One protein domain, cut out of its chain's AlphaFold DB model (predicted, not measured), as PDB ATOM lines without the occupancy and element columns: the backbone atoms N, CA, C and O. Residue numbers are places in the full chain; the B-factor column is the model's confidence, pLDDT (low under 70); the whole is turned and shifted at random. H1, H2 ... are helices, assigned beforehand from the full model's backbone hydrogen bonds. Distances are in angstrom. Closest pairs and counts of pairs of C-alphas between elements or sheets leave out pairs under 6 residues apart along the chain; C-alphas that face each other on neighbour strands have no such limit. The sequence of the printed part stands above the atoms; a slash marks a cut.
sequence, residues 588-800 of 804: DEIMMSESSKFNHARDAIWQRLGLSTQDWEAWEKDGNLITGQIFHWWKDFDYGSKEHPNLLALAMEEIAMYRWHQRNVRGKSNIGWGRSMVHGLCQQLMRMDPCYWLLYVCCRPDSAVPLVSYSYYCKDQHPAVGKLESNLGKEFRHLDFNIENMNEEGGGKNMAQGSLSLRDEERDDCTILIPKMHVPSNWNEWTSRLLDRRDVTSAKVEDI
ATOM      1  N   ASP A 588      11.451   7.338 -27.327       50.31
ATOM      2  CA  ASP A 588      11.639   5.911 -27.582       50.31
ATOM      3  C   ASP A 588      11.739   5.569 -29.082       50.31
ATOM      4  O   ASP A 588      12.581   4.755 -29.450       50.31
ATOM      5  N   GLU A 589      10.969   6.205 -29.974       54.22
ATOM      6  CA  GLU A 589      11.093   6.004 -31.435       54.22
ATOM      7  C   GLU A 589      12.439   6.491 -31.996       54.22
ATOM      8  O   GLU A 589      12.905   5.967 -33.007       54.22
ATOM      9  N   ILE A 590      13.079   7.461 -31.336       53.59
ATOM     10  CA  ILE A 590      14.424   7.940 -31.682       53.59
ATOM     11  C   ILE A 590      15.481   7.017 -31.042       53.59
ATOM     12  O   ILE A 590      16.415   6.583 -31.717       53.59
ATOM     13  N   MET A 591      15.314   6.671 -29.760       50.81
ATOM     14  CA  MET A 591      16.308   5.977 -28.926       50.81
ATOM     15  C   MET A 591      16.345   4.448 -29.062       50.81
ATOM     16  O   MET A 591      17.422   3.864 -29.003       50.81
ATOM     17  N   MET A 592      15.198   3.777 -29.208       45.91
ATOM     18  CA  MET A 592      15.089   2.303 -29.259       45.91
ATOM     19  C   MET A 592      15.330   1.743 -30.668       45.91
ATOM     20  O   MET A 592      15.023   0.584 -30.959       45.91
ATOM     21  N   SER A 593      15.792   2.589 -31.582       43.34
ATOM     22  CA  SER A 593      15.792   2.313 -33.007       43.34
ATOM     23  C   SER A 593      17.150   1.760 -33.457       43.34
ATOM     24  O   SER A 593      18.204   2.256 -33.066       43.34
ATOM     25  N   GLU A 594      17.135   0.684 -34.252       55.81
ATOM     26  CA  GLU A 594      18.345   0.106 -34.859       55.81
ATOM     27  C   GLU A 594      19.134   1.196 -35.607       55.81
ATOM     28  O   GLU A 594      18.536   2.142 -36.111       55.81
ATOM     29  N   SER A 595      20.458   1.074 -35.738       55.94
ATOM     30  CA  SER A 595      21.314   2.148 -36.287       55.94
ATOM     31  C   SER A 595      20.868   2.685 -37.659       55.94
ATOM     32  O   SER A 595      21.021   3.872 -37.945       55.94
ATOM     33  N   SER A 596      20.237   1.844 -38.483       57.69
ATOM     34  CA  SER A 596      19.566   2.240 -39.727       57.69
ATOM     35  C   SER A 596      18.412   3.227 -39.507       57.69
ATOM     36  O   SER A 596      18.314   4.225 -40.220       57.69
ATOM     37  N   LYS A 597      17.549   2.978 -38.518       62.94
ATOM     38  CA  LYS A 597      16.431   3.842 -38.116       62.94
ATOM     39  C   LYS A 597      16.919   5.108 -37.414       62.94
ATOM     40  O   LYS A 597      16.355   6.166 -37.679       62.94
ATOM     41  N   PHE A 598      17.986   5.035 -36.609       68.00
ATOM     42  CA  PHE A 598      18.549   6.238 -35.992       68.00
ATOM     43  C   PHE A 598      19.031   7.232 -37.056       68.00
ATOM     44  O   PHE A 598      18.709   8.411 -36.964       68.00
ATOM     45  N   ASN A 599      19.708   6.765 -38.112       73.31
ATOM     46  CA  ASN A 599      20.091   7.636 -39.228       73.31
ATOM     47  C   ASN A 599      18.863   8.306 -39.874       73.31
ATOM     48  O   ASN A 599      18.851   9.522 -40.024       73.31
ATOM     49  N   HIS A 600      17.777   7.567 -40.135       74.81
ATOM     50  CA  HIS A 600      16.534   8.166 -40.650       74.81
ATOM     51  C   HIS A 600      15.920   9.195 -39.680       74.81
ATOM     52  O   HIS A 600      15.400  10.220 -40.121       74.81
ATOM     53  N   ALA A 601      15.982   8.952 -38.366       76.25
ATOM     54  CA  ALA A 601      15.521   9.901 -37.355       76.25
ATOM     55  C   ALA A 601      16.400  11.162 -37.318       76.25
ATOM     56  O   ALA A 601      15.870  12.271 -37.295       76.25
ATOM     57  N   ARG A 602      17.728  11.004 -37.377       83.00
ATOM     58  CA  ARG A 602      18.710  12.093 -37.447       83.00
ATOM     59  C   ARG A 602      18.500  12.951 -38.689       83.00
ATOM     60  O   ARG A 602      18.399  14.164 -38.560       83.00
ATOM     61  N   ASP A 603      18.370  12.339 -39.859       83.56
ATOM     62  CA  ASP A 603      18.188  13.049 -41.126       83.56
ATOM     63  C   ASP A 603      16.830  13.792 -41.148       83.56
ATOM     64  O   ASP A 603      16.737  14.932 -41.608       83.56
ATOM     65  N   ALA A 604      15.781  13.205 -40.552       83.00
ATOM     66  CA  ALA A 604      14.488  13.865 -40.358       83.00
ATOM     67  C   ALA A 604      14.531  15.012 -39.327       83.00
ATOM     68  O   ALA A 604      13.807  15.996 -39.481       83.00
ATOM     69  N   ILE A 605      15.364  14.918 -38.283       85.06
ATOM     70  CA  ILE A 605      15.625  16.023 -37.347       85.06
ATOM     71  C   ILE A 605      16.397  17.137 -38.063       85.06
ATOM     72  O   ILE A 605      15.983  18.288 -37.993       85.06
ATOM     73  N   TRP A 606      17.449  16.804 -38.814       89.31
ATOM     74  CA  TRP A 606      18.273  17.744 -39.582       89.31
ATOM     75  C   TRP A 606      17.427  18.606 -40.530       89.31
ATOM     76  O   TRP A 606      17.465  19.834 -40.472       89.31
ATOM     77  N   GLN A 607      16.548  17.965 -41.307       87.50
ATOM     78  CA  GLN A 607      15.599  18.659 -42.184       87.50
ATOM     79  C   GLN A 607      14.583  19.515 -41.405       87.50
ATOM     80  O   GLN A 607      14.229  20.606 -41.852       87.50
ATOM     81  N   ARG A 608      14.128  19.074 -40.221       85.38
ATOM     82  CA  ARG A 608      13.238  19.862 -39.339       85.38
ATOM     83  C   ARG A 608      13.932  21.064 -38.690       85.38
ATOM     84  O   ARG A 608      13.249  22.036 -38.383       85.38
ATOM     85  N   LEU A 609      15.253  21.023 -38.516       87.62
ATOM     86  CA  LEU A 609      16.082  22.164 -38.105       87.62
ATOM     87  C   LEU A 609      16.331  23.161 -39.256       87.62
ATOM     88  O   LEU A 609      17.000  24.172 -39.056       87.62
ATOM     89  N   GLY A 610      15.807  22.892 -40.460       89.00
ATOM     90  CA  GLY A 610      16.024  23.714 -41.652       89.00
ATOM     91  C   GLY A 610      17.414  23.549 -42.274       89.00
ATOM     92  O   GLY A 610      17.817  24.392 -43.075       89.00
ATOM     93  N   LEU A 611      18.146  22.493 -41.904       91.44
ATOM     94  CA  LEU A 611      19.491  22.205 -42.393       91.44
ATOM     95  C   LEU A 611      19.432  21.315 -43.642       91.44
ATOM     96  O   LEU A 611      18.600  20.410 -43.760       91.44
ATOM     97  N   SER A 612      20.320  21.584 -44.592       92.06
ATOM     98  CA  SER A 612      20.380  20.922 -45.893       92.06
ATOM     99  C   SER A 612      21.324  19.715 -45.903       92.06
ATOM    100  O   SER A 612      22.116  19.499 -44.984       92.06
ATOM    101  N   THR A 613      21.304  18.948 -46.996       90.31
ATOM    102  CA  THR A 613      22.319  17.915 -47.256       90.31
ATOM    103  C   THR A 613      23.728  18.510 -47.343       90.31
ATOM    104  O   THR A 613      24.668  17.875 -46.890       90.31
ATOM    105  N   GLN A 614      23.883  19.744 -47.840       92.25
ATOM    106  CA  GLN A 614      25.190  20.412 -47.933       92.25
ATOM    107  C   GLN A 614      25.742  20.783 -46.549       92.25
ATOM    108  O   GLN A 614      26.946  20.701 -46.327       92.25
ATOM    109  N   ASP A 615      24.865  21.119 -45.599       92.06
ATOM    110  CA  ASP A 615      25.236  21.321 -44.194       92.06
ATOM    111  C   ASP A 615      25.721  20.009 -43.552       92.06
ATOM    112  O   ASP A 615      26.670  20.014 -42.766       92.06
ATOM    113  N   TRP A 616      25.102  18.874 -43.903       90.81
ATOM    114  CA  TRP A 616      25.535  17.552 -43.437       90.81
ATOM    115  C   TRP A 616      26.860  17.122 -44.083       90.81
ATOM    116  O   TRP A 616      27.770  16.678 -43.387       90.81
ATOM    117  N   GLU A 617      27.011  17.323 -45.395       91.31
ATOM    118  CA  GLU A 617      28.264  17.094 -46.126       91.31
ATOM    119  C   GLU A 617      29.411  17.949 -45.559       91.31
ATOM    120  O   GLU A 617      30.525  17.451 -45.419       91.31
ATOM    121  N   ALA A 618      29.151  19.207 -45.181       90.31
ATOM    122  CA  ALA A 618      30.122  20.068 -44.505       90.31
ATOM    123  C   ALA A 618      30.489  19.543 -43.104       90.31
ATOM    124  O   ALA A 618      31.675  19.471 -42.773       90.31
ATOM    125  N   TRP A 619      29.502  19.102 -42.312       90.94
ATOM    126  CA  TRP A 619      29.741  18.483 -41.006       90.94
ATOM    127  C   TRP A 619      30.587  17.203 -41.115       90.94
ATOM    128  O   TRP A 619      31.591  17.066 -40.416       90.94
ATOM    129  N   GLU A 620      30.256  16.281 -42.025       89.31
ATOM    130  CA  GLU A 620      31.052  15.067 -42.250       89.31
ATOM    131  C   GLU A 620      32.463  15.385 -42.764       89.31
ATOM    132  O   GLU A 620      33.445  14.817 -42.277       89.31
ATOM    133  N   LYS A 621      32.579  16.314 -43.722       88.81
ATOM    134  CA  LYS A 621      33.842  16.686 -44.371       88.81
ATOM    135  C   LYS A 621      34.797  17.420 -43.437       88.81
ATOM    136  O   LYS A 621      35.984  17.108 -43.463       88.81
ATOM    137  N   ASP A 622      34.324  18.399 -42.672       89.50
ATOM    138  CA  ASP A 622      35.183  19.327 -41.926       89.50
ATOM    139  C   ASP A 622      35.031  19.221 -40.401       89.50
ATOM    140  O   ASP A 622      35.873  19.750 -39.684       89.50
ATOM    141  N   GLY A 623      34.028  18.506 -39.880       88.69
ATOM    142  CA  GLY A 623      33.788  18.380 -38.432       88.69
ATOM    143  C   GLY A 623      33.235  19.649 -37.785       88.69
ATOM    144  O   GLY A 623      33.411  19.858 -36.588       88.69
ATOM    145  N   ASN A 624      32.620  20.517 -38.587       88.31
ATOM    146  CA  ASN A 624      32.100  21.813 -38.174       88.31
ATOM    147  C   ASN A 624      30.818  22.157 -38.946       88.31
ATOM    148  O   ASN A 624      30.705  21.844 -40.129       88.31
ATOM    149  N   LEU A 625      29.885  22.844 -38.286       89.19
ATOM    150  CA  LEU A 625      28.676  23.397 -38.891       89.19
ATOM    151  C   LEU A 625      28.510  24.853 -38.449       89.19
ATOM    152  O   LEU A 625      28.438  25.135 -37.256       89.19
ATOM    153  N   ILE A 626      28.355  25.761 -39.413       88.94
ATOM    154  CA  ILE A 626      27.960  27.151 -39.162       88.94
ATOM    155  C   ILE A 626      26.533  27.315 -39.682       88.94
ATOM    156  O   ILE A 626      26.309  27.249 -40.887       88.94
ATOM    157  N   THR A 627      25.567  27.535 -38.789       87.75
ATOM    158  CA  THR A 627      24.162  27.753 -39.167       87.75
ATOM    159  C   THR A 627      23.568  28.962 -38.456       87.75
ATOM    160  O   THR A 627      23.560  29.051 -37.230       87.75
ATOM    161  N   GLY A 628      23.029  29.902 -39.238       81.62
ATOM    162  CA  GLY A 628      22.294  31.058 -38.719       81.62
ATOM    163  C   GLY A 628      20.828  30.765 -38.374       81.62
ATOM    164  O   GLY A 628      20.156  31.642 -37.836       81.62
ATOM    165  N   GLN A 629      20.318  29.568 -38.692       79.00
ATOM    166  CA  GLN A 629      18.877  29.283 -38.662       79.00
ATOM    167  C   GLN A 629      18.339  29.052 -37.245       79.00
ATOM    168  O   GLN A 629      17.285  29.581 -36.895       79.00
ATOM    169  N   ILE A 630      19.065  28.295 -36.411       88.69
ATOM    170  CA  ILE A 630      18.556  27.792 -35.119       88.69
ATOM    171  C   ILE A 630      18.128  28.927 -34.183       88.69
ATOM    172  O   ILE A 630      17.078  28.833 -33.556       88.69
ATOM    173  N   PHE A 631      18.889  30.023 -34.141       91.12
ATOM    174  CA  PHE A 631      18.599  31.186 -33.296       91.12
ATOM    175  C   PHE A 631      18.062  32.398 -34.071       91.12
ATOM    176  O   PHE A 631      17.963  33.490 -33.509       91.12
ATOM    177  N   HIS A 632      17.659  32.235 -35.341       89.56
ATOM    178  CA  HIS A 632      17.087  33.337 -36.125       89.56
ATOM    179  C   HIS A 632      15.846  33.938 -35.442       89.56
ATOM    180  O   HIS A 632      15.663  35.155 -35.425       89.56
ATOM    181  N   TRP A 633      15.068  33.101 -34.747       90.81
ATOM    182  CA  TRP A 633      13.883  33.519 -33.997       90.81
ATOM    183  C   TRP A 633      14.165  34.561 -32.897       90.81
ATOM    184  O   TRP A 633      13.251  35.291 -32.520       90.81
ATOM    185  N   TRP A 634      15.409  34.725 -32.420       93.25
ATOM    186  CA  TRP A 634      15.766  35.825 -31.505       93.25
ATOM    187  C   TRP A 634      15.697  37.206 -32.179       93.25
ATOM    188  O   TRP A 634      15.534  38.212 -31.487       93.25
ATOM    189  N   LYS A 635      15.827  37.264 -33.512       91.38
ATOM    190  CA  LYS A 635      15.659  38.476 -34.326       91.38
ATOM    191  C   LYS A 635      14.185  38.723 -34.666       91.38
ATOM    192  O   LYS A 635      13.758  39.876 -34.653       91.38
ATOM    193  N   ASP A 636      13.429  37.656 -34.924       90.69
ATOM    194  CA  ASP A 636      12.032  37.728 -35.382       90.69
ATOM    195  C   ASP A 636      11.006  37.876 -34.247       90.69
ATOM    196  O   ASP A 636       9.903  38.374 -34.473       90.69
ATOM    197  N   PHE A 637      11.335  37.430 -33.029       89.94
ATOM    198  CA  PHE A 637      10.438  37.522 -31.876       89.94
ATOM    199  C   PHE A 637      10.292  38.981 -31.425       89.94
ATOM    200  O   PHE A 637      11.137  39.488 -30.686       89.94
ATOM    201  N   ASP A 638       9.209  39.637 -31.846       87.88
ATOM    202  CA  ASP A 638       8.812  40.959 -31.351       87.88
ATOM    203  C   ASP A 638       8.488  40.882 -29.850       87.88
ATOM    204  O   ASP A 638       7.533  40.227 -29.424       87.88
ATOM    205  N   TYR A 639       9.303  41.549 -29.033       78.12
ATOM    206  CA  TYR A 639       9.127  41.612 -27.579       78.12
ATOM    207  C   TYR A 639       8.150  42.733 -27.156       78.12
ATOM    208  O   TYR A 639       7.880  42.926 -25.970       78.12
ATOM    209  N   GLY A 640       7.628  43.518 -28.105       80.50
ATOM    210  CA  GLY A 640       6.700  44.630 -27.881       80.50
ATOM    211  C   GLY A 640       7.323  45.860 -27.209       80.50
ATOM    212  O   GLY A 640       6.629  46.852 -26.965       80.50
ATOM    213  N   SER A 641       8.624  45.829 -26.898       85.75
ATOM    214  CA  SER A 641       9.352  46.949 -26.299       85.75
ATOM    215  C   SER A 641       9.996  47.827 -27.368       85.75
ATOM    216  O   SER A 641      10.649  47.349 -28.287       85.75
ATOM    217  N   LYS A 642       9.879  49.148 -27.208       88.25
ATOM    218  CA  LYS A 642      10.574  50.121 -28.070       88.25
ATOM    219  C   LYS A 642      12.075  50.219 -27.785       88.25
ATOM    220  O   LYS A 642      12.804  50.746 -28.615       88.25
ATOM    221  N   GLU A 643      12.503  49.768 -26.609       85.75
ATOM    222  CA  GLU A 643      13.898  49.801 -26.153       85.75
ATOM    223  C   GLU A 643      14.622  48.503 -26.559       85.75
ATOM    224  O   GLU A 643      15.766  48.541 -27.000       85.75
ATOM    225  N   HIS A 644      13.911  47.369 -26.520       87.12
ATOM    226  CA  HIS A 644      14.390  46.065 -26.987       87.12
ATOM    227  C   HIS A 644      13.332  45.446 -27.916       87.12
ATOM    228  O   HIS A 644      12.454  44.731 -27.431       87.12
ATOM    229  N   PRO A 645      13.359  45.737 -29.233       87.56
ATOM    230  CA  PRO A 645      12.325  45.273 -30.161       87.56
ATOM    231  C   PRO A 645      12.273  43.748 -30.284       87.56
ATOM    232  O   PRO A 645      11.222  43.203 -30.592       87.56
ATOM    233  N   ASN A 646      13.377  43.051 -30.015       93.81
ATOM    234  CA  ASN A 646      13.447  41.597 -30.054       93.81
ATOM    235  C   ASN A 646      14.384  41.027 -28.978       93.81
ATOM    236  O   ASN A 646      15.086  41.761 -28.273       93.81
ATOM    237  N   LEU A 647      14.392  39.699 -28.846       91.69
ATOM    238  CA  LEU A 647      15.198  38.993 -27.845       91.69
ATOM    239  C   LEU A 647      16.706  39.148 -28.082       91.69
ATOM    240  O   LEU A 647      17.457  39.204 -27.110       91.69
ATOM    241  N   LEU A 648      17.155  39.298 -29.334       92.69
ATOM    242  CA  LEU A 648      18.552  39.619 -29.631       92.69
ATOM    243  C   LEU A 648      18.950  40.984 -29.046       92.69
ATOM    244  O   LEU A 648      19.994  41.086 -28.407       92.69
ATOM    245  N   ALA A 649      18.119  42.018 -29.201       92.25
ATOM    246  CA  ALA A 649      18.381  43.334 -28.617       92.25
ATOM    247  C   ALA A 649      18.445  43.286 -27.078       92.25
ATOM    248  O   ALA A 649      19.272  43.974 -26.481       92.25
ATOM    249  N   LEU A 650      17.627  42.442 -26.440       91.44
ATOM    250  CA  LEU A 650      17.670  42.220 -24.992       91.44
ATOM    251  C   LEU A 650      18.935  41.452 -24.552       91.44
ATOM    252  O   LEU A 650      19.565  41.823 -23.565       91.44
ATOM    253  N   ALA A 651      19.347  40.425 -25.302       91.38
ATOM    254  CA  ALA A 651      20.583  39.676 -25.045       91.38
ATOM    255  C   ALA A 651      21.842  40.548 -25.219       91.38
ATOM    256  O   ALA A 651      22.800  40.421 -24.454       91.38
ATOM    257  N   MET A 652      21.831  41.464 -26.192       91.19
ATOM    258  CA  MET A 652      22.907  42.438 -26.390       91.19
ATOM    259  C   MET A 652      22.983  43.470 -25.254       91.19
ATOM    260  O   MET A 652      24.090  43.810 -24.835       91.19
ATOM    261  N   GLU A 653      21.844  43.928 -24.722       91.12
ATOM    262  CA  GLU A 653      21.806  44.801 -23.537       91.12
ATOM    263  C   GLU A 653      22.323  44.075 -22.285       91.12
ATOM    264  O   GLU A 653      23.107  44.637 -21.522       91.12
ATOM    265  N   GLU A 654      21.965  42.801 -22.094       90.69
ATOM    266  CA  GLU A 654      22.493  41.988 -20.992       90.69
ATOM    267  C   GLU A 654      24.028  41.885 -21.050       90.69
ATOM    268  O   GLU A 654      24.700  42.091 -20.037       90.69
ATOM    269  N   ILE A 655      24.605  41.639 -22.230       87.75
ATOM    270  CA  ILE A 655      26.065  41.625 -22.417       87.75
ATOM    271  C   ILE A 655      26.674  43.004 -22.119       87.75
ATOM    272  O   ILE A 655      27.706  43.080 -21.449       87.75
ATOM    273  N   ALA A 656      26.037  44.097 -22.550       87.12
ATOM    274  CA  ALA A 656      26.499  45.455 -22.255       87.12
ATOM    275  C   ALA A 656      26.490  45.759 -20.742       87.12
ATOM    276  O   ALA A 656      27.478  46.274 -20.213       87.12
ATOM    277  N   MET A 657      25.431  45.364 -20.028       88.25
ATOM    278  CA  MET A 657      25.324  45.451 -18.568       88.25
ATOM    279  C   MET A 657      26.433  44.651 -17.870       88.25
ATOM    280  O   MET A 657      27.114  45.169 -16.982       88.25
ATOM    281  N   TYR A 658      26.654  43.394 -18.264       85.00
ATOM    282  CA  TYR A 658      27.696  42.562 -17.661       85.00
ATOM    283  C   TYR A 658      29.110  43.082 -17.947       85.00
ATOM    284  O   TYR A 658      29.952  43.051 -17.047       85.00
ATOM    285  N   ARG A 659      29.358  43.615 -19.151       80.44
ATOM    286  CA  ARG A 659      30.607  44.300 -19.524       80.44
ATOM    287  C   ARG A 659      30.830  45.560 -18.688       80.44
ATOM    288  O   ARG A 659      31.945  45.775 -18.221       80.44
ATOM    289  N   TRP A 660      29.790  46.363 -18.453       83.50
ATOM    290  CA  TRP A 660      29.858  47.550 -17.588       83.50
ATOM    291  C   TRP A 660      30.215  47.194 -16.137       83.50
ATOM    292  O   TRP A 660      31.037  47.861 -15.510       83.50
ATOM    293  N   HIS A 661      29.653  46.106 -15.607       80.38
ATOM    294  CA  HIS A 661      29.954  45.617 -14.258       80.38
ATOM    295  C   HIS A 661      31.214  44.733 -14.168       80.38
ATOM    296  O   HIS A 661      31.523  44.207 -13.093       80.38
ATOM    297  N   GLN A 662      31.970  44.559 -15.256       74.56
ATOM    298  CA  GLN A 662      33.150  43.703 -15.253       74.56
ATOM    299  C   GLN A 662      34.360  44.393 -14.604       74.56
ATOM    300  O   GLN A 662      34.908  45.374 -15.097       74.56
ATOM    301  N   ARG A 663      34.837  43.818 -13.494       70.62
ATOM    302  CA  ARG A 663      36.030  44.285 -12.777       70.62
ATOM    303  C   ARG A 663      37.330  43.908 -13.504       70.62
ATOM    304  O   ARG A 663      37.610  42.724 -13.679       70.62
ATOM    305  N   ASN A 664      38.183  44.901 -13.766       72.44
ATOM    306  CA  ASN A 664      39.591  44.692 -14.131       72.44
ATOM    307  C   ASN A 664      40.356  44.012 -12.980       72.44
ATOM    308  O   ASN A 664      40.354  44.487 -11.839       72.44
ATOM    309  N   VAL A 665      41.029  42.897 -13.267       66.06
ATOM    310  CA  VAL A 665      41.715  42.076 -12.255       66.06
ATOM    311  C   VAL A 665      43.203  42.408 -12.262       66.06
ATOM    312  O   VAL A 665      43.889  42.209 -13.259       66.06
ATOM    313  N   ARG A 666      43.722  42.917 -11.134       67.81
ATOM    314  CA  ARG A 666      45.120  43.389 -10.996       67.81
ATOM    315  C   ARG A 666      45.515  44.436 -12.057       67.81
ATOM    316  O   ARG A 666      46.637  44.429 -12.548       67.81
ATOM    317  N   GLY A 667      44.576  45.308 -12.431       70.75
ATOM    318  CA  GLY A 667      44.772  46.340 -13.457       70.75
ATOM    319  C   GLY A 667      44.677  45.845 -14.904       70.75
ATOM    320  O   GLY A 667      44.577  46.679 -15.796       70.75
ATOM    321  N   LYS A 668      44.641  44.526 -15.139       63.09
ATOM    322  CA  LYS A 668      44.438  43.951 -16.471       63.09
ATOM    323  C   LYS A 668      42.971  43.959 -16.888       63.09
ATOM    324  O   LYS A 668      42.072  43.811 -16.051       63.09
ATOM    325  N   SER A 669      42.771  44.070 -18.194       68.38
ATOM    326  CA  SER A 669      41.529  43.812 -18.913       68.38
ATOM    327  C   SER A 669      40.984  42.411 -18.615       68.38
ATOM    328  O   SER A 669      41.711  41.492 -18.231       68.38
ATOM    329  N   ASN A 670      39.685  42.214 -18.846       67.94
ATOM    330  CA  ASN A 670      39.084  40.881 -18.862       67.94
ATOM    331  C   ASN A 670      39.462  40.062 -20.110       67.94
ATOM    332  O   ASN A 670      39.089  38.896 -20.167       67.94
ATOM    333  N   ILE A 671      40.128  40.660 -21.109       72.75
ATOM    334  CA  ILE A 671      40.404  40.069 -22.434       72.75
ATOM    335  C   ILE A 671      39.115  39.509 -23.082       72.75
ATOM    336  O   ILE A 671      39.092  38.425 -23.660       72.75
ATOM    337  N   GLY A 672      37.997  40.218 -22.900       74.25
ATOM    338  CA  GLY A 672      36.677  39.839 -23.411       74.25
ATOM    339  C   GLY A 672      35.953  38.747 -22.613       74.25
ATOM    340  O   GLY A 672      34.773  38.514 -22.851       74.25
ATOM    341  N   TRP A 673      36.594  38.079 -21.648       76.94
ATOM    342  CA  TRP A 673      35.983  36.964 -20.917       76.94
ATOM    343  C   TRP A 673      34.857  37.425 -19.977       76.94
ATOM    344  O   TRP A 673      35.118  37.864 -18.853       76.94
ATOM    345  N   GLY A 674      33.602  37.229 -20.382       77.88
ATOM    346  CA  GLY A 674      32.386  37.491 -19.604       77.88
ATOM    347  C   GLY A 674      32.158  36.472 -18.482       77.88
ATOM    348  O   GLY A 674      31.115  35.829 -18.418       77.88
ATOM    349  N   ARG A 675      33.139  36.293 -17.586       73.88
ATOM    350  CA  ARG A 675      33.138  35.269 -16.515       73.88
ATOM    351  C   ARG A 675      32.010  35.436 -15.488       73.88
ATOM    352  O   ARG A 675      31.689  34.493 -14.777       73.88
ATOM    353  N   SER A 676      31.402  36.617 -15.414       76.00
ATOM    354  CA  SER A 676      30.205  36.906 -14.614       76.00
ATOM    355  C   SER A 676      28.899  36.412 -15.263       76.00
ATOM    356  O   SER A 676      27.896  36.278 -14.565       76.00
ATOM    357  N   MET A 677      28.899  36.095 -16.565       79.88
ATOM    358  CA  MET A 677      27.699  35.762 -17.351       79.88
ATOM    359  C   MET A 677      27.255  34.293 -17.289       79.88
ATOM    360  O   MET A 677      26.311  33.927 -17.979       79.88
ATOM    361  N   VAL A 678      27.874  33.447 -16.456       69.31
ATOM    362  CA  VAL A 678      27.572  31.995 -16.348       69.31
ATOM    363  C   VAL A 678      26.084  31.701 -16.061       69.31
ATOM    364  O   VAL A 678      25.566  30.630 -16.411       69.31
ATOM    365  N   HIS A 679      25.386  32.669 -15.456       70.75
ATOM    366  CA  HIS A 679      23.954  32.633 -15.148       70.75
ATOM    367  C   HIS A 679      23.101  33.628 -15.963       70.75
ATOM    368  O   HIS A 679      21.921  33.777 -15.651       70.75
ATOM    369  N   GLY A 680      23.667  34.279 -16.986       83.12
ATOM    370  CA  GLY A 680      22.969  35.253 -17.831       83.12
ATOM    371  C   GLY A 680      21.782  34.642 -18.580       83.12
ATOM    372  O   GLY A 680      21.836  33.492 -19.028       83.12
ATOM    373  N   LEU A 681      20.703  35.407 -18.707       85.75
ATOM    374  CA  LEU A 681      19.424  34.982 -19.272       85.75
ATOM    375  C   LEU A 681      19.566  34.521 -20.724       85.75
ATOM    376  O   LEU A 681      18.991  33.494 -21.079       85.75
ATOM    377  N   CYS A 682      20.378  35.200 -21.536       88.69
ATOM    378  CA  CYS A 682      20.672  34.788 -22.908       88.69
ATOM    379  C   CYS A 682      21.361  33.412 -22.967       88.69
ATOM    380  O   CYS A 682      20.981  32.571 -23.782       88.69
ATOM    381  N   GLN A 683      22.292  33.115 -22.049       85.94
ATOM    382  CA  GLN A 683      22.915  31.789 -21.964       85.94
ATOM    383  C   GLN A 683      21.903  30.715 -21.571       85.94
ATOM    384  O   GLN A 683      21.904  29.633 -22.153       85.94
ATOM    385  N   GLN A 684      21.023  30.995 -20.604       85.44
ATOM    386  CA  GLN A 684      19.987  30.035 -20.217       85.44
ATOM    387  C   GLN A 684      18.985  29.807 -21.355       85.44
ATOM    388  O   GLN A 684      18.612  28.665 -21.604       85.44
ATOM    389  N   LEU A 685      18.588  30.860 -22.077       86.62
ATOM    390  CA  LEU A 685      17.686  30.760 -23.225       86.62
ATOM    391  C   LEU A 685      18.291  29.889 -24.336       86.62
ATOM    392  O   LEU A 685      17.622  28.987 -24.828       86.62
ATOM    393  N   MET A 686      19.574  30.093 -24.653       88.12
ATOM    394  CA  MET A 686      20.331  29.272 -25.605       88.12
ATOM    395  C   MET A 686      20.426  27.801 -25.162       88.12
ATOM    396  O   MET A 686      20.230  26.900 -25.971       88.12
ATOM    397  N   ARG A 687      20.691  27.535 -23.873       80.19
ATOM    398  CA  ARG A 687      20.763  26.169 -23.306       80.19
ATOM    399  C   ARG A 687      19.406  25.452 -23.267       80.19
ATOM    400  O   ARG A 687      19.381  24.225 -23.281       80.19
ATOM    401  N   MET A 688      18.302  26.196 -23.158       83.44
ATOM    402  CA  MET A 688      16.934  25.659 -23.122       83.44
ATOM    403  C   MET A 688      16.306  25.493 -24.513       83.44
ATOM    404  O   MET A 688      15.205  24.952 -24.611       83.44
ATOM    405  N   ASP A 689      16.975  25.944 -25.577       87.44
ATOM    406  CA  ASP A 689      16.482  25.806 -26.946       87.44
ATOM    407  C   ASP A 689      16.522  24.323 -27.392       87.44
ATOM    408  O   ASP A 689      17.597  23.711 -27.452       87.44
ATOM    409  N   PRO A 690      15.364  23.705 -27.703       85.88
ATOM    410  CA  PRO A 690      15.305  22.290 -28.052       85.88
ATOM    411  C   PRO A 690      15.873  22.007 -29.448       85.88
ATOM    412  O   PRO A 690      16.298  20.883 -29.699       85.88
ATOM    413  N   CYS A 691      15.912  22.994 -30.347       89.06
ATOM    414  CA  CYS A 691      16.505  22.860 -31.673       89.06
ATOM    415  C   CYS A 691      18.039  22.842 -31.578       89.06
ATOM    416  O   CYS A 691      18.687  22.029 -32.234       89.06
ATOM    417  N   TYR A 692      18.616  23.660 -30.694       88.81
ATOM    418  CA  TYR A 692      20.047  23.626 -30.380       88.81
ATOM    419  C   TYR A 692      20.465  22.310 -29.703       88.81
ATOM    420  O   TYR A 692      21.461  21.698 -30.092       88.81
ATOM    421  N   TRP A 693      19.669  21.815 -28.746       87.38
ATOM    422  CA  TRP A 693      19.882  20.490 -28.147       87.38
ATOM    423  C   TRP A 693      19.785  19.360 -29.189       87.38
ATOM    424  O   TRP A 693      20.665  18.497 -29.231       87.38
ATOM    425  N   LEU A 694      18.775  19.387 -30.070       87.56
ATOM    426  CA  LEU A 694      18.624  18.415 -31.161       87.56
ATOM    427  C   LEU A 694      19.823  18.428 -32.121       87.56
ATOM    428  O   LEU A 694      20.294  17.354 -32.490       87.56
ATOM    429  N   LEU A 695      20.356  19.603 -32.484       89.38
ATOM    430  CA  LEU A 695      21.553  19.687 -33.328       89.38
ATOM    431  C   LEU A 695      22.736  18.943 -32.695       89.38
ATOM    432  O   LEU A 695      23.373  18.127 -33.356       89.38
ATOM    433  N   TYR A 696      23.008  19.177 -31.408       88.00
ATOM    434  CA  TYR A 696      24.085  18.478 -30.700       88.00
ATOM    435  C   TYR A 696      23.885  16.956 -30.701       88.00
ATOM    436  O   TYR A 696      24.852  16.218 -30.879       88.00
ATOM    437  N   VAL A 697      22.650  16.472 -30.536       85.62
ATOM    438  CA  VAL A 697      22.332  15.036 -30.632       85.62
ATOM    439  C   VAL A 697      22.627  14.493 -32.037       85.62
ATOM    440  O   VAL A 697      23.184  13.405 -32.153       85.62
ATOM    441  N   CYS A 698      22.326  15.247 -33.099       87.50
ATOM    442  CA  CYS A 698      22.629  14.851 -34.478       87.50
ATOM    443  C   CYS A 698      24.128  14.882 -34.820       87.50
ATOM    444  O   CYS A 698      24.599  14.010 -35.548       87.50
ATOM    445  N   CYS A 699      24.873  15.868 -34.311       87.50
ATOM    446  CA  CYS A 699      26.305  16.033 -34.575       87.50
ATOM    447  C   CYS A 699      27.192  15.070 -33.767       87.50
ATOM    448  O   CYS A 699      28.292  14.737 -34.209       87.50
ATOM    449  N   ARG A 700      26.754  14.613 -32.585       84.62
ATOM    450  CA  ARG A 700      27.562  13.735 -31.721       84.62
ATOM    451  C   ARG A 700      27.843  12.363 -32.362       84.62
ATOM    452  O   ARG A 700      26.886  11.688 -32.744       84.62
ATOM    453  N   PRO A 701      29.105  11.874 -32.348       79.69
ATOM    454  CA  PRO A 701      29.467  10.541 -32.852       79.69
ATOM    455  C   PRO A 701      28.761   9.358 -32.170       79.69
ATOM    456  O   PRO A 701      28.580   8.318 -32.794       79.69
ATOM    457  N   ASP A 702      28.360   9.501 -30.900       81.75
ATOM    458  CA  ASP A 702      27.539   8.513 -30.174       81.75
ATOM    459  C   ASP A 702      26.040   8.838 -30.168       81.75
ATOM    460  O   ASP A 702      25.249   8.086 -29.601       81.75
ATOM    461  N   SER A 703      25.672   9.986 -30.741       78.31
ATOM    462  CA  SER A 703      24.321  10.548 -30.792       78.31
ATOM    463  C   SER A 703      23.554  10.508 -29.460       78.31
ATOM    464  O   SER A 703      22.332  10.353 -29.417       78.31
ATOM    465  N   ALA A 704      24.273  10.639 -28.339       78.94
ATOM    466  CA  ALA A 704      23.695  10.465 -27.015       78.94
ATOM    467  C   ALA A 704      22.711  11.594 -26.653       78.94
ATOM    468  O   ALA A 704      23.107  12.725 -26.366       78.94
ATOM    469  N   VAL A 705      21.421  11.249 -26.565       75.38
ATOM    470  CA  VAL A 705      20.358  12.145 -26.076       75.38
ATOM    471  C   VAL A 705      20.530  12.662 -24.633       75.38
ATOM    472  O   VAL A 705      20.066  13.779 -24.388       75.38
ATOM    473  N   PRO A 706      21.196  11.977 -23.663       70.81
ATOM    474  CA  PRO A 706      21.572  12.593 -22.384       70.81
ATOM    475  C   PRO A 706      22.766  13.549 -22.562       70.81
ATOM    476  O   PRO A 706      23.836  13.384 -21.982       70.81
ATOM    477  N   LEU A 707      22.565  14.567 -23.393       64.88
ATOM    478  CA  LEU A 707      23.420  15.734 -23.505       64.88
ATOM    479  C   LEU A 707      23.203  16.648 -22.295       64.88
ATOM    480  O   LEU A 707      22.071  16.832 -21.865       64.88
ATOM    481  N   VAL A 708      24.243  17.344 -21.844       56.75
ATOM    482  CA  VAL A 708      24.083  18.658 -21.208       56.75
ATOM    483  C   VAL A 708      25.020  19.626 -21.908       56.75
ATOM    484  O   VAL A 708      26.236  19.449 -21.873       56.75
ATOM    485  N   SER A 709      24.450  20.659 -22.529       58.56
ATOM    486  CA  SER A 709      25.225  21.796 -23.018       58.56
ATOM    487  C   SER A 709      25.595  22.681 -21.828       58.56
ATOM    488  O   SER A 709      24.790  23.478 -21.339       58.56
ATOM    489  N   TYR A 710      26.810  22.503 -21.313       57.53
ATOM    490  CA  TYR A 710      27.375  23.370 -20.286       57.53
ATOM    491  C   TYR A 710      28.079  24.542 -20.978       57.53
ATOM    492  O   TYR A 710      29.244  24.424 -21.349       57.53
ATOM    493  N   SER A 711      27.390  25.672 -21.201       57.53
ATOM    494  CA  SER A 711      28.069  26.833 -21.804       57.53
ATOM    495  C   SER A 711      29.063  27.418 -20.799       57.53
ATOM    496  O   SER A 711      28.679  28.038 -19.804       57.53
ATOM    497  N   TYR A 712      30.341  27.148 -21.056       62.78
ATOM    498  CA  TYR A 712      31.450  27.312 -20.118       62.78
ATOM    499  C   TYR A 712      31.810  28.786 -19.860       62.78
ATOM    500  O   TYR A 712      32.247  29.141 -18.766       62.78
ATOM    501  N   TYR A 713      31.565  29.665 -20.836       72.75
ATOM    502  CA  TYR A 713      31.820  31.103 -20.744       72.75
ATOM    503  C   TYR A 713      30.908  31.916 -21.673       72.75
ATOM    504  O   TYR A 713      30.215  31.372 -22.531       72.75
ATOM    505  N   CYS A 714      30.906  33.238 -21.493       82.38
ATOM    506  CA  CYS A 714      30.602  34.207 -22.547       82.38
ATOM    507  C   CYS A 714      31.916  34.902 -22.933       82.38
ATOM    508  O   CYS A 714      32.782  35.088 -22.069       82.38
ATOM    509  N   LYS A 715      32.075  35.296 -24.197       78.94
ATOM    510  CA  LYS A 715      33.222  36.069 -24.678       78.94
ATOM    511  C   LYS A 715      32.723  37.245 -25.511       78.94
ATOM    512  O   LYS A 715      31.923  37.069 -26.419       78.94
ATOM    513  N   ASP A 716      33.215  38.431 -25.192       78.25
ATOM    514  CA  ASP A 716      33.041  39.646 -25.974       78.25
ATOM    515  C   ASP A 716      34.279  39.847 -26.861       78.25
ATOM    516  O   ASP A 716      35.348  40.226 -26.380       78.25
ATOM    517  N   GLN A 717      34.141  39.562 -28.157       72.25
ATOM    518  CA  GLN A 717      35.208  39.686 -29.161       72.25
ATOM    519  C   GLN A 717      35.524  41.143 -29.558       72.25
ATOM    520  O   GLN A 717      36.439  41.374 -30.343       72.25
ATOM    521  N   HIS A 718      34.823  42.142 -28.999       67.00
ATOM    522  CA  HIS A 718      34.912  43.547 -29.404       67.00
ATOM    523  C   HIS A 718      36.361  44.051 -29.627       67.00
ATOM    524  O   HIS A 718      37.139  44.116 -28.668       67.00
ATOM    525  N   PRO A 719      36.729  44.531 -30.837       61.78
ATOM    526  CA  PRO A 719      38.126  44.791 -31.208       61.78
ATOM    527  C   PRO A 719      38.919  45.735 -30.293       61.78
ATOM    528  O   PRO A 719      40.134  45.591 -30.184       61.78
ATOM    529  N   ALA A 720      38.270  46.687 -29.611       61.22
ATOM    530  CA  ALA A 720      38.944  47.562 -28.638       61.22
ATOM    531  C   ALA A 720      39.379  46.848 -27.338       61.22
ATOM    532  O   ALA A 720      40.187  47.394 -26.596       61.22
ATOM    533  N   VAL A 721      38.856  45.649 -27.059       59.06
ATOM    534  CA  VAL A 721      39.253  44.811 -25.917       59.06
ATOM    535  C   VAL A 721      40.417  43.899 -26.319       59.06
ATOM    536  O   VAL A 721      41.402  43.819 -25.591       59.06
ATOM    537  N   GLY A 722      40.346  43.281 -27.506       49.00
ATOM    538  CA  GLY A 722      41.418  42.430 -28.040       49.00
ATOM    539  C   GLY A 722      42.699  43.190 -28.415       49.00
ATOM    540  O   GLY A 722      43.795  42.707 -28.159       49.00
ATOM    541  N   LYS A 723      42.593  44.414 -28.953       48.91
ATOM    542  CA  LYS A 723      43.764  45.219 -29.367       48.91
ATOM    543  C   LYS A 723      44.670  45.702 -28.221       48.91
ATOM    544  O   LYS A 723      45.731  46.242 -28.518       48.91
ATOM    545  N   LEU A 724      44.255  45.605 -26.953       46.88
ATOM    546  CA  LEU A 724      44.896  46.365 -25.869       46.88
ATOM    547  C   LEU A 724      46.021  45.636 -25.112       46.88
ATOM    548  O   LEU A 724      46.826  46.314 -24.480       46.88
ATOM    549  N   GLU A 725      46.083  44.297 -25.136       45.41
ATOM    550  CA  GLU A 725      47.035  43.535 -24.297       45.41
ATOM    551  C   GLU A 725      47.866  42.457 -25.019       45.41
ATOM    552  O   GLU A 725      48.834  41.973 -24.427       45.41
ATOM    553  N   SER A 726      47.558  42.068 -26.264       41.47
ATOM    554  CA  SER A 726      48.213  40.921 -26.911       41.47
ATOM    555  C   SER A 726      48.969  41.256 -28.207       41.47
ATOM    556  O   SER A 726      48.383  41.586 -29.233       41.47
ATOM    557  N   ASN A 727      50.294  41.059 -28.169       46.03
ATOM    558  CA  ASN A 727      51.101  40.752 -29.363       46.03
ATOM    559  C   ASN A 727      50.936  39.281 -29.802       46.03
ATOM    560  O   ASN A 727      51.365  38.908 -30.889       46.03
ATOM    561  N   LEU A 728      50.319  38.447 -28.953       44.66
ATOM    562  CA  LEU A 728      49.709  37.186 -29.367       44.66
ATOM    563  C   LEU A 728      48.501  37.521 -30.256       44.66
ATOM    564  O   LEU A 728      47.805  38.508 -29.996       44.66
ATOM    565  N   GLY A 729      48.272  36.726 -31.303       50.94
ATOM    566  CA  GLY A 729      47.190  36.964 -32.258       50.94
ATOM    567  C   GLY A 729      45.819  37.074 -31.584       50.94
ATOM    568  O   GLY A 729      45.568  36.458 -30.552       50.94
ATOM    569  N   LYS A 730      44.919  37.862 -32.183       54.69
ATOM    570  CA  LYS A 730      43.517  37.962 -31.742       54.69
ATOM    571  C   LYS A 730      42.770  36.615 -31.828       54.69
ATOM    572  O   LYS A 730      41.811  36.393 -31.089       54.69
ATOM    573  N   GLU A 731      43.208  35.761 -32.755       59.44
ATOM    574  CA  GLU A 731      42.712  34.409 -33.005       59.44
ATOM    575  C   GLU A 731      42.792  33.558 -31.728       59.44
ATOM    576  O   GLU A 731      43.860  33.441 -31.125       59.44
ATOM    577  N   PHE A 732      41.689  32.934 -31.309       60.09
ATOM    578  CA  PHE A 732      41.700  32.095 -30.107       60.09
ATOM    579  C   PHE A 732      41.987  30.629 -30.449       60.09
ATOM    580  O   PHE A 732      41.296  30.047 -31.287       60.09
ATOM    581  N   ARG A 733      43.001  30.048 -29.795       67.88
ATOM    582  CA  ARG A 733      43.522  28.697 -30.053       67.88
ATOM    583  C   ARG A 733      43.594  27.886 -28.751       67.88
ATOM    584  O   ARG A 733      44.571  27.975 -28.014       67.88
ATOM    585  N   HIS A 734      42.543  27.126 -28.465       66.94
ATOM    586  CA  HIS A 734      42.348  26.421 -27.195       66.94
ATOM    587  C   HIS A 734      41.589  25.113 -27.424       66.94
ATOM    588  O   HIS A 734      40.775  25.037 -28.344       66.94
ATOM    589  N   LEU A 735      41.813  24.115 -26.567       71.75
ATOM    590  CA  LEU A 735      41.036  22.875 -26.536       71.75
ATOM    591  C   LEU A 735      40.441  22.678 -25.139       71.75
ATOM    592  O   LEU A 735      41.171  22.441 -24.179       71.75
ATOM    593  N   ASP A 736      39.110  22.726 -25.020       71.56
ATOM    594  CA  ASP A 736      38.382  22.560 -23.748       71.56
ATOM    595  C   ASP A 736      38.380  21.098 -23.221       71.56
ATOM    596  O   ASP A 736      37.474  20.686 -22.491       71.56
ATOM    597  N   PHE A 737      39.363  20.273 -23.599       72.31
ATOM    598  CA  PHE A 737      39.483  18.877 -23.175       72.31
ATOM    599  C   PHE A 737      40.937  18.456 -22.930       72.31
ATOM    600  O   PHE A 737      41.878  18.963 -23.532       72.31
ATOM    601  N   ASN A 738      41.114  17.482 -22.035       75.88
ATOM    602  CA  ASN A 738      42.421  16.920 -21.720       75.88
ATOM    603  C   ASN A 738      42.817  15.863 -22.773       75.88
ATOM    604  O   ASN A 738      42.114  14.868 -22.959       75.88
ATOM    605  N   ILE A 739      43.954  16.097 -23.432       74.44
ATOM    606  CA  ILE A 739      44.500  15.287 -24.532       74.44
ATOM    607  C   ILE A 739      44.854  13.866 -24.067       74.44
ATOM    608  O   ILE A 739      44.481  12.893 -24.718       74.44
ATOM    609  N   GLU A 740      45.541  13.733 -22.932       73.56
ATOM    610  CA  GLU A 740      45.960  12.448 -22.349       73.56
ATOM    611  C   GLU A 740      44.728  11.564 -22.066       73.56
ATOM    612  O   GLU A 740      44.617  10.450 -22.569       73.56
ATOM    613  N   ASN A 741      43.730  12.120 -21.380       76.06
ATOM    614  CA  ASN A 741      42.473  11.468 -21.017       76.06
ATOM    615  C   ASN A 741      41.608  11.087 -22.234       76.06
ATOM    616  O   ASN A 741      40.924  10.058 -22.222       76.06
ATOM    617  N   MET A 742      41.627  11.890 -23.306       75.12
ATOM    618  CA  MET A 742      40.952  11.528 -24.556       75.12
ATOM    619  C   MET A 742      41.615  10.318 -25.226       75.12
ATOM    620  O   MET A 742      40.912   9.479 -25.785       75.12
ATOM    621  N   ASN A 743      42.940  10.199 -25.136       74.38
ATOM    622  CA  ASN A 743      43.691   9.087 -25.715       74.38
ATOM    623  C   ASN A 743      43.629   7.806 -24.862       74.38
ATOM    624  O   ASN A 743      43.475   6.721 -25.418       74.38
ATOM    625  N   GLU A 744      43.716   7.919 -23.534       79.38
ATOM    626  CA  GLU A 744      43.756   6.769 -22.617       79.38
ATOM    627  C   GLU A 744      42.360   6.219 -22.279       79.38
ATOM    628  O   GLU A 744      42.109   5.023 -22.435       79.38
ATOM    629  N   GLU A 745      41.421   7.077 -21.860       77.88
ATOM    630  CA  GLU A 745      40.067   6.662 -21.450       77.88
ATOM    631  C   GLU A 745      39.022   6.823 -22.573       77.88
ATOM    632  O   GLU A 745      37.879   6.366 -22.463       77.88
ATOM    633  N   GLY A 746      39.371   7.504 -23.670       75.00
ATOM    634  CA  GLY A 746      38.383   8.003 -24.629       75.00
ATOM    635  C   GLY A 746      37.590   9.207 -24.104       75.00
ATOM    636  O   GLY A 746      36.526   9.522 -24.650       75.00
ATOM    637  N   GLY A 747      38.063   9.852 -23.033       77.56
ATOM    638  CA  GLY A 747      37.382  10.939 -22.339       77.56
ATOM    639  C   GLY A 747      37.122  12.137 -23.249       77.56
ATOM    640  O   GLY A 747      38.044  12.789 -23.720       77.56
ATOM    641  N   GLY A 748      35.848  12.443 -23.501       76.12
ATOM    642  CA  GLY A 748      35.452  13.588 -24.328       76.12
ATOM    643  C   GLY A 748      35.445  13.347 -25.843       76.12
ATOM    644  O   GLY A 748      35.012  14.237 -26.562       76.12
ATOM    645  N   LYS A 749      35.809  12.161 -26.360       77.25
ATOM    646  CA  LYS A 749      35.826  11.880 -27.820       77.25
ATOM    647  C   LYS A 749      34.471  12.045 -28.538       77.25
ATOM    648  O   LYS A 749      34.421  12.167 -29.755       77.25
ATOM    649  N   ASN A 750      33.374  12.052 -27.776       80.00
ATOM    650  CA  ASN A 750      32.009  12.286 -28.255       80.00
ATOM    651  C   ASN A 750      31.495  13.701 -27.903       80.00
ATOM    652  O   ASN A 750      30.288  13.940 -27.907       80.00
ATOM    653  N   MET A 751      32.374  14.628 -27.515       80.50
ATOM    654  CA  MET A 751      32.008  16.003 -27.186       80.50
ATOM    655  C   MET A 751      31.807  16.810 -28.469       80.50
ATOM    656  O   MET A 751      32.763  17.148 -29.157       80.50
ATOM    657  N   ALA A 752      30.557  17.165 -28.762       83.44
ATOM    658  CA  ALA A 752      30.276  18.277 -29.659       83.44
ATOM    659  C   ALA A 752      30.483  19.598 -28.898       83.44
ATOM    660  O   ALA A 752      30.028  19.738 -27.758       83.44
ATOM    661  N   GLN A 753      31.149  20.560 -29.533       82.81
ATOM    662  CA  GLN A 753      31.237  21.948 -29.080       82.81
ATOM    663  C   GLN A 753      30.438  22.847 -30.029       82.81
ATOM    664  O   GLN A 753      30.143  22.464 -31.159       82.81
ATOM    665  N   GLY A 754      30.074  24.035 -29.558       84.06
ATOM    666  CA  GLY A 754      29.263  24.980 -30.314       84.06
ATOM    667  C   GLY A 754      29.187  26.325 -29.604       84.06
ATOM    668  O   GLY A 754      29.064  26.387 -28.376       84.06
ATOM    669  N   SER A 755      29.290  27.392 -30.387       86.00
ATOM    670  CA  SER A 755      29.099  28.775 -29.966       86.00
ATOM    671  C   SER A 755      27.800  29.327 -30.557       86.00
ATOM    672  O   SER A 755      27.329  28.890 -31.604       86.00
ATOM    673  N   LEU A 756      27.235  30.332 -29.889       88.12
ATOM    674  CA  LEU A 756      26.272  31.248 -30.490       88.12
ATOM    675  C   LEU A 756      26.933  32.620 -30.551       88.12
ATOM    676  O   LEU A 756      27.039  33.294 -29.524       88.12
ATOM    677  N   SER A 757      27.367  33.036 -31.741       88.56
ATOM    678  CA  SER A 757      27.716  34.437 -31.949       88.56
ATOM    679  C   SER A 757      26.451  35.261 -32.171       88.56
ATOM    680  O   SER A 757      25.563  34.894 -32.939       88.56
ATOM    681  N   LEU A 758      26.365  36.391 -31.471       88.38
ATOM    682  CA  LEU A 758      25.250  37.341 -31.560       88.38
ATOM    683  C   LEU A 758      25.528  38.479 -32.558       88.38
ATOM    684  O   LEU A 758      24.733  39.411 -32.694       88.38
ATOM    685  N   ARG A 759      26.670  38.399 -33.247       84.25
ATOM    686  CA  ARG A 759      27.141  39.285 -34.313       84.25
ATOM    687  C   ARG A 759      27.795  38.426 -35.396       84.25
ATOM    688  O   ARG A 759      28.030  37.239 -35.186       84.25
ATOM    689  N   ASP A 760      28.104  39.022 -36.533       83.31
ATOM    690  CA  ASP A 760      28.948  38.364 -37.525       83.31
ATOM    691  C   ASP A 760      30.391  38.302 -36.970       83.31
ATOM    692  O   ASP A 760      30.888  39.309 -36.462       83.31
ATOM    693  N   GLU A 761      31.027  37.122 -36.978       75.56
ATOM    694  CA  GLU A 761      32.437  36.963 -36.573       75.56
ATOM    695  C   GLU A 761      33.357  37.367 -37.734       75.56
ATOM    696  O   GLU A 761      33.162  36.924 -38.869       75.56
ATOM    697  N   GLU A 762      34.378  38.177 -37.457       74.88
ATOM    698  CA  GLU A 762      35.369  38.582 -38.453       74.88
ATOM    699  C   GLU A 762      36.535  37.592 -38.494       74.88
ATOM    700  O   GLU A 762      36.862  36.928 -37.506       74.88
ATOM    701  N   ARG A 763      37.239  37.523 -39.633       71.88
ATOM    702  CA  ARG A 763      38.372  36.589 -39.808       71.88
ATOM    703  C   ARG A 763      39.451  36.738 -38.728       71.88
ATOM    704  O   ARG A 763      40.177  35.782 -38.471       71.88
ATOM    705  N   ASP A 764      39.592  37.929 -38.152       67.62
ATOM    706  CA  ASP A 764      40.588  38.216 -37.128       67.62
ATOM    707  C   ASP A 764      40.017  38.365 -35.708       67.62
ATOM    708  O   ASP A 764      40.764  38.758 -34.825       67.62
ATOM    709  N   ASP A 765      38.755  38.014 -35.435       66.62
ATOM    710  CA  ASP A 765      38.260  37.838 -34.054       66.62
ATOM    711  C   ASP A 765      37.504  36.522 -33.788       66.62
ATOM    712  O   ASP A 765      37.201  36.215 -32.627       66.62
ATOM    713  N   CYS A 766      37.296  35.699 -34.820       69.94
ATOM    714  CA  CYS A 766      36.627  34.404 -34.743       69.94
ATOM    715  C   CYS A 766      37.356  33.323 -33.914       69.94
ATOM    716  O   CYS A 766      38.508  33.461 -33.481       69.94
ATOM    717  N   THR A 767      36.660  32.206 -33.691       72.38
ATOM    718  CA  THR A 767      37.253  30.986 -33.108       72.38
ATOM    719  C   THR A 767      37.972  30.166 -34.185       72.38
ATOM    720  O   THR A 767      37.374  29.853 -35.215       72.38
ATOM    721  N   ILE A 768      39.234  29.768 -33.959       75.88
ATOM    722  CA  ILE A 768      39.918  28.844 -34.878       75.88
ATOM    723  C   ILE A 768      39.341  27.438 -34.727       75.88
ATOM    724  O   ILE A 768      39.252  26.891 -33.631       75.88
ATOM    725  N   LEU A 769      39.005  26.841 -35.867       76.31
ATOM    726  CA  LEU A 769      38.483  25.487 -35.980       76.31
ATOM    727  C   LEU A 769      39.566  24.577 -36.558       76.31
ATOM    728  O   LEU A 769      40.070  24.832 -37.653       76.31
ATOM    729  N   ILE A 770      39.900  23.496 -35.850       78.94
ATOM    730  CA  ILE A 770      40.742  22.426 -36.393       78.94
ATOM    731  C   ILE A 770      39.808  21.435 -37.107       78.94
ATOM    732  O   ILE A 770      38.975  20.811 -36.445       78.94
ATOM    733  N   PRO A 771      39.887  21.285 -38.441       83.56
ATOM    734  CA  PRO A 771      38.947  20.445 -39.168       83.56
ATOM    735  C   PRO A 771      39.196  18.954 -38.909       83.56
ATOM    736  O   PRO A 771      40.334  18.513 -38.745       83.56
ATOM    737  N   LYS A 772      38.121  18.161 -38.960       86.19
ATOM    738  CA  LYS A 772      38.107  16.694 -38.805       86.19
ATOM    739  C   LYS A 772      38.525  16.148 -37.432       86.19
ATOM    740  O   LYS A 772      38.849  14.966 -37.334       86.19
ATOM    741  N   MET A 773      38.467  16.941 -36.361       81.75
ATOM    742  CA  MET A 773      38.753  16.445 -34.998       81.75
ATOM    743  C   MET A 773      37.749  15.384 -34.509       81.75
ATOM    744  O   MET A 773      38.067  14.602 -33.620       81.75
ATOM    745  N   HIS A 774      36.566  15.291 -35.129       82.12
ATOM    746  CA  HIS A 774      35.598  14.205 -34.918       82.12
ATOM    747  C   HIS A 774      36.007  12.869 -35.566       82.12
ATOM    748  O   HIS A 774      35.374  11.848 -35.298       82.12
ATOM    749  N   VAL A 775      37.046  12.848 -36.412       86.12
ATOM    750  CA  VAL A 775      37.549  11.642 -37.086       86.12
ATOM    751  C   VAL A 775      38.735  11.064 -36.296       86.12
ATOM    752  O   VAL A 775      39.803  11.683 -36.271       86.12
ATOM    753  N   PRO A 776      38.631   9.853 -35.707       81.88
ATOM    754  CA  PRO A 776      39.671   9.314 -34.824       81.88
ATOM    755  C   PRO A 776      41.068   9.193 -35.453       81.88
ATOM    756  O   PRO A 776      42.066   9.366 -34.763       81.88
ATOM    757  N   SER A 777      41.172   8.942 -36.763       84.81
ATOM    758  CA  SER A 777      42.468   8.903 -37.461       84.81
ATOM    759  C   SER A 777      43.186  10.253 -37.453       84.81
ATOM    760  O   SER A 777      44.398  10.300 -37.273       84.81
ATOM    761  N   ASN A 778      42.437  11.343 -37.629       84.00
ATOM    762  CA  ASN A 778      42.976  12.696 -37.707       84.00
ATOM    763  C   ASN A 778      43.412  13.187 -36.325       84.00
ATOM    764  O   ASN A 778      44.487  13.767 -36.194       84.00
ATOM    765  N   TRP A 779      42.624  12.873 -35.293       79.25
ATOM    766  CA  TRP A 779      42.994  13.092 -33.897       79.25
ATOM    767  C   TRP A 779      44.285  12.350 -33.509       79.25
ATOM    768  O   TRP A 779      45.206  12.950 -32.948       79.25
ATOM    769  N   ASN A 780      44.389  11.063 -33.859       81.81
ATOM    770  CA  ASN A 780      45.576  10.255 -33.574       81.81
ATOM    771  C   ASN A 780      46.818  10.785 -34.310       81.81
ATOM    772  O   ASN A 780      47.905  10.820 -33.733       81.81
ATOM    773  N   GLU A 781      46.676  11.227 -35.564       84.81
ATOM    774  CA  GLU A 781      47.775  11.835 -36.320       84.81
ATOM    775  C   GLU A 781      48.213  13.174 -35.705       84.81
ATOM    776  O   GLU A 781      49.409  13.412 -35.532       84.81
ATOM    777  N   TRP A 782      47.261  14.036 -35.340       81.62
ATOM    778  CA  TRP A 782      47.533  15.329 -34.707       81.62
ATOM    779  C   TRP A 782      48.235  15.163 -33.350       81.62
ATOM    780  O   TRP A 782      49.289  15.759 -33.135       81.62
ATOM    781  N   THR A 783      47.737  14.261 -32.497       78.00
ATOM    782  CA  THR A 783      48.373  13.889 -31.220       78.00
ATOM    783  C   THR A 783      49.799  13.376 -31.436       78.00
ATOM    784  O   THR A 783      50.725  13.817 -30.758       78.00
ATOM    785  N   SER A 784      50.004  12.477 -32.408       82.12
ATOM    786  CA  SER A 784      51.339  11.931 -32.714       82.12
ATOM    787  C   SER A 784      52.325  13.050 -33.075       82.12
ATOM    788  O   SER A 784      53.430  13.101 -32.539       82.12
ATOM    789  N   ARG A 785      51.889  14.012 -33.903       82.19
ATOM    790  CA  ARG A 785      52.687  15.186 -34.299       82.19
ATOM    791  C   ARG A 785      53.020  16.122 -33.128       82.19
ATOM    792  O   ARG A 785      54.064  16.768 -33.187       82.19
ATOM    793  N   LEU A 786      52.182  16.217 -32.090       75.75
ATOM    794  CA  LEU A 786      52.516  16.953 -30.861       75.75
ATOM    795  C   LEU A 786      53.595  16.231 -30.042       75.75
ATOM    796  O   LEU A 786      54.574  16.845 -29.609       75.75
ATOM    797  N   LEU A 787      53.435  14.917 -29.855       73.94
ATOM    798  CA  LEU A 787      54.379  14.087 -29.103       73.94
ATOM    799  C   LEU A 787      55.771  14.079 -29.758       73.94
ATOM    800  O   LEU A 787      56.773  14.236 -29.060       73.94
ATOM    801  N   ASP A 788      55.833  14.000 -31.092       78.50
ATOM    802  CA  ASP A 788      57.078  14.086 -31.871       78.50
ATOM    803  C   ASP A 788      57.820  15.422 -31.672       78.50
ATOM    804  O   ASP A 788      59.055  15.450 -31.639       78.50
ATOM    805  N   ARG A 789      57.087  16.534 -31.507       74.12
ATOM    806  CA  ARG A 789      57.661  17.873 -31.255       74.12
ATOM    807  C   ARG A 789      58.168  18.056 -29.824       74.12
ATOM    808  O   ARG A 789      59.064  18.868 -29.606       74.12
ATOM    809  N   ARG A 790      57.649  17.267 -28.874       64.81
ATOM    810  CA  ARG A 790      57.850  17.391 -27.413       64.81
ATOM    811  C   ARG A 790      57.230  18.641 -26.773       64.81
ATOM    812  O   ARG A 790      57.614  18.989 -25.658       64.81
ATOM    813  N   ASP A 791      56.263  19.274 -27.435       59.91
ATOM    814  CA  ASP A 791      55.547  20.440 -26.890       59.91
ATOM    815  C   ASP A 791      54.634  20.060 -25.697       59.91
ATOM    816  O   ASP A 791      54.366  20.884 -24.824       59.91
ATOM    817  N   VAL A 792      54.219  18.787 -25.609       54.69
ATOM    818  CA  VAL A 792      53.296  18.247 -24.588       54.69
ATOM    819  C   VAL A 792      53.983  18.080 -23.221       54.69
ATOM    820  O   VAL A 792      54.337  16.976 -22.801       54.69
ATOM    821  N   THR A 793      54.171  19.168 -22.473       49.19
ATOM    822  CA  THR A 793      54.719  19.111 -21.104       49.19
ATOM    823  C   THR A 793      53.652  18.799 -20.044       49.19
ATOM    824  O   THR A 793      53.451  19.583 -19.113       49.19
ATOM    825  N   SER A 794      52.969  17.648 -20.144       44.91
ATOM    826  CA  SER A 794      51.968  17.152 -19.162       44.91
ATOM    827  C   SER A 794      50.831  18.143 -18.834       44.91
ATOM    828  O   SER A 794      50.305  18.196 -17.715       44.91
ATOM    829  N   ALA A 795      50.492  19.009 -19.792       38.84
ATOM    830  CA  ALA A 795      49.558  20.106 -19.595       38.84
ATOM    831  C   ALA A 795      48.114  19.614 -19.762       38.84
ATOM    832  O   ALA A 795      47.698  19.185 -20.833       38.84
ATOM    833  N   LYS A 796      47.310  19.706 -18.697       47.38
ATOM    834  CA  LYS A 796      45.925  19.193 -18.703       47.38
ATOM    835  C   LYS A 796      44.947  19.979 -19.592       47.38
ATOM    836  O   LYS A 796      43.793  19.569 -19.695       47.38
ATOM    837  N   VAL A 797      45.418  21.088 -20.155       48.06
ATOM    838  CA  VAL A 797      44.788  22.032 -21.084       48.06
ATOM    839  C   VAL A 797      45.949  22.668 -21.861       48.06
ATOM    840  O   VAL A 797      46.915  23.091 -21.221       48.06
ATOM    841  N   GLU A 798      45.868  22.751 -23.189       51.16
ATOM    842  CA  GLU A 798      46.895  23.388 -24.029       51.16
ATOM    843  C   GLU A 798      46.364  24.671 -24.692       51.16
ATOM    844  O   GLU A 798      45.282  24.678 -25.285       51.16
ATOM    845  N   ASP A 799      47.155  25.747 -24.616       45.94
ATOM    846  CA  ASP A 799      47.047  26.897 -25.518       45.94
ATOM    847  C   ASP A 799      47.954  26.610 -26.727       45.94
ATOM    848  O   ASP A 799      49.156  26.392 -26.565       45.94
ATOM    849  N   ILE A 800      47.394  26.583 -27.939       49.19
ATOM    850  CA  ILE A 800      48.140  26.186 -29.146       49.19
ATOM    851  C   ILE A 800      48.875  27.407 -29.716       49.19
ATOM    852  O   ILE A 800      48.252  28.428 -30.015       49.19
TER     853      ILE A 800
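Overview. This is residues 588 to 800 of the 804 residues of an uncharacterized protein of Zasmidium cellare ATCC 36951 (UniProt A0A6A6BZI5). This is a flat body in which H2, H7, H6 and H5 follow one another as a zigzag of helices along one side, while long loops fill the rest and reach H9 and H10 at a far corner. Residues 745 to 775, with no named element, pass through the middle, and residues 784 to 790, of which 784 to 789 belong to H10, stick out. The printed part has 213 residues with ten named helices, H1 to H10 in chain order, and no named strand; the class is all helix, though under half of the residues, 88, are in named elements. The whole is compact, with a radius of gyration of the C-alphas of 19.3 A and spans of 52 by 50 by 27 A.

Arrangement. Begin at H1, residues 588 to 591, which touches H2, residues 595 to 608, with the C-alphas of Ile 590 and Ala 601 closest at 6.1 A; H2 takes part with residues 597 to 601 alone. H3, residues 613 to 622, is near H2 and touches no helix. H4, residues 633 to 636, touches H5, residues 647 to 660, where the C-alphas of Trp 634 and Leu 647 come closest at 4.9 A; H5 takes part with 647 to 649 alone. With residues 651 to 654 alone, H5 touches H6, residues 681 to 688, at a steep tilt of 52 degrees, opposite ways; the closest C-alphas, of Ala 651 and Cys 682, are 5.3 A apart. H7, residues 690 to 699, touches H2 at residues 602 to 606 alone, at a steep tilt of 44 degrees, opposite ways; the closest C-alphas, of Arg 602 and Cys 698, are 5.6 A apart. H6 and H7 are close but not clearly touching, at 7.4 A between the C-alphas of Met 686 and Tyr 692. H8, residues 719 to 722, touches no helix. H9, residues 739 to 744, and H10, residues 776 to 789, are close but not clearly touching, at 7.9 A between the C-alphas of Ile 739 and Thr 783. In H2, H3, H5, H6, H7, H9 and H10 every O i to N i+4 pair is within hydrogen-bond range; H1, H4 and H8 are too short for one.

Along the chain. Find C-alpha 588 at (11.639, 5.911, -27.582), where H1 begins. H2 measures 19.7 A and H5 19.8 A; H5 starts at C-alpha 647, (15.198, 38.993, -27.845). H10, 20.2 A long, ends at C-alpha 789, (57.661, 17.873, -31.255).

Size, cuts and confidence. The farthest C-alphas, of Gly 640 and Asp 788, are 59.0 A apart. The printed part has no cut. The links H5 to H6, H7 to H8, H8 to H9 and H9 to H10 are long. Mean pLDDT of the printed part is 76.3, with 54 residues under 70, among them 588 to 598, 718 to 734 and 790 to 800.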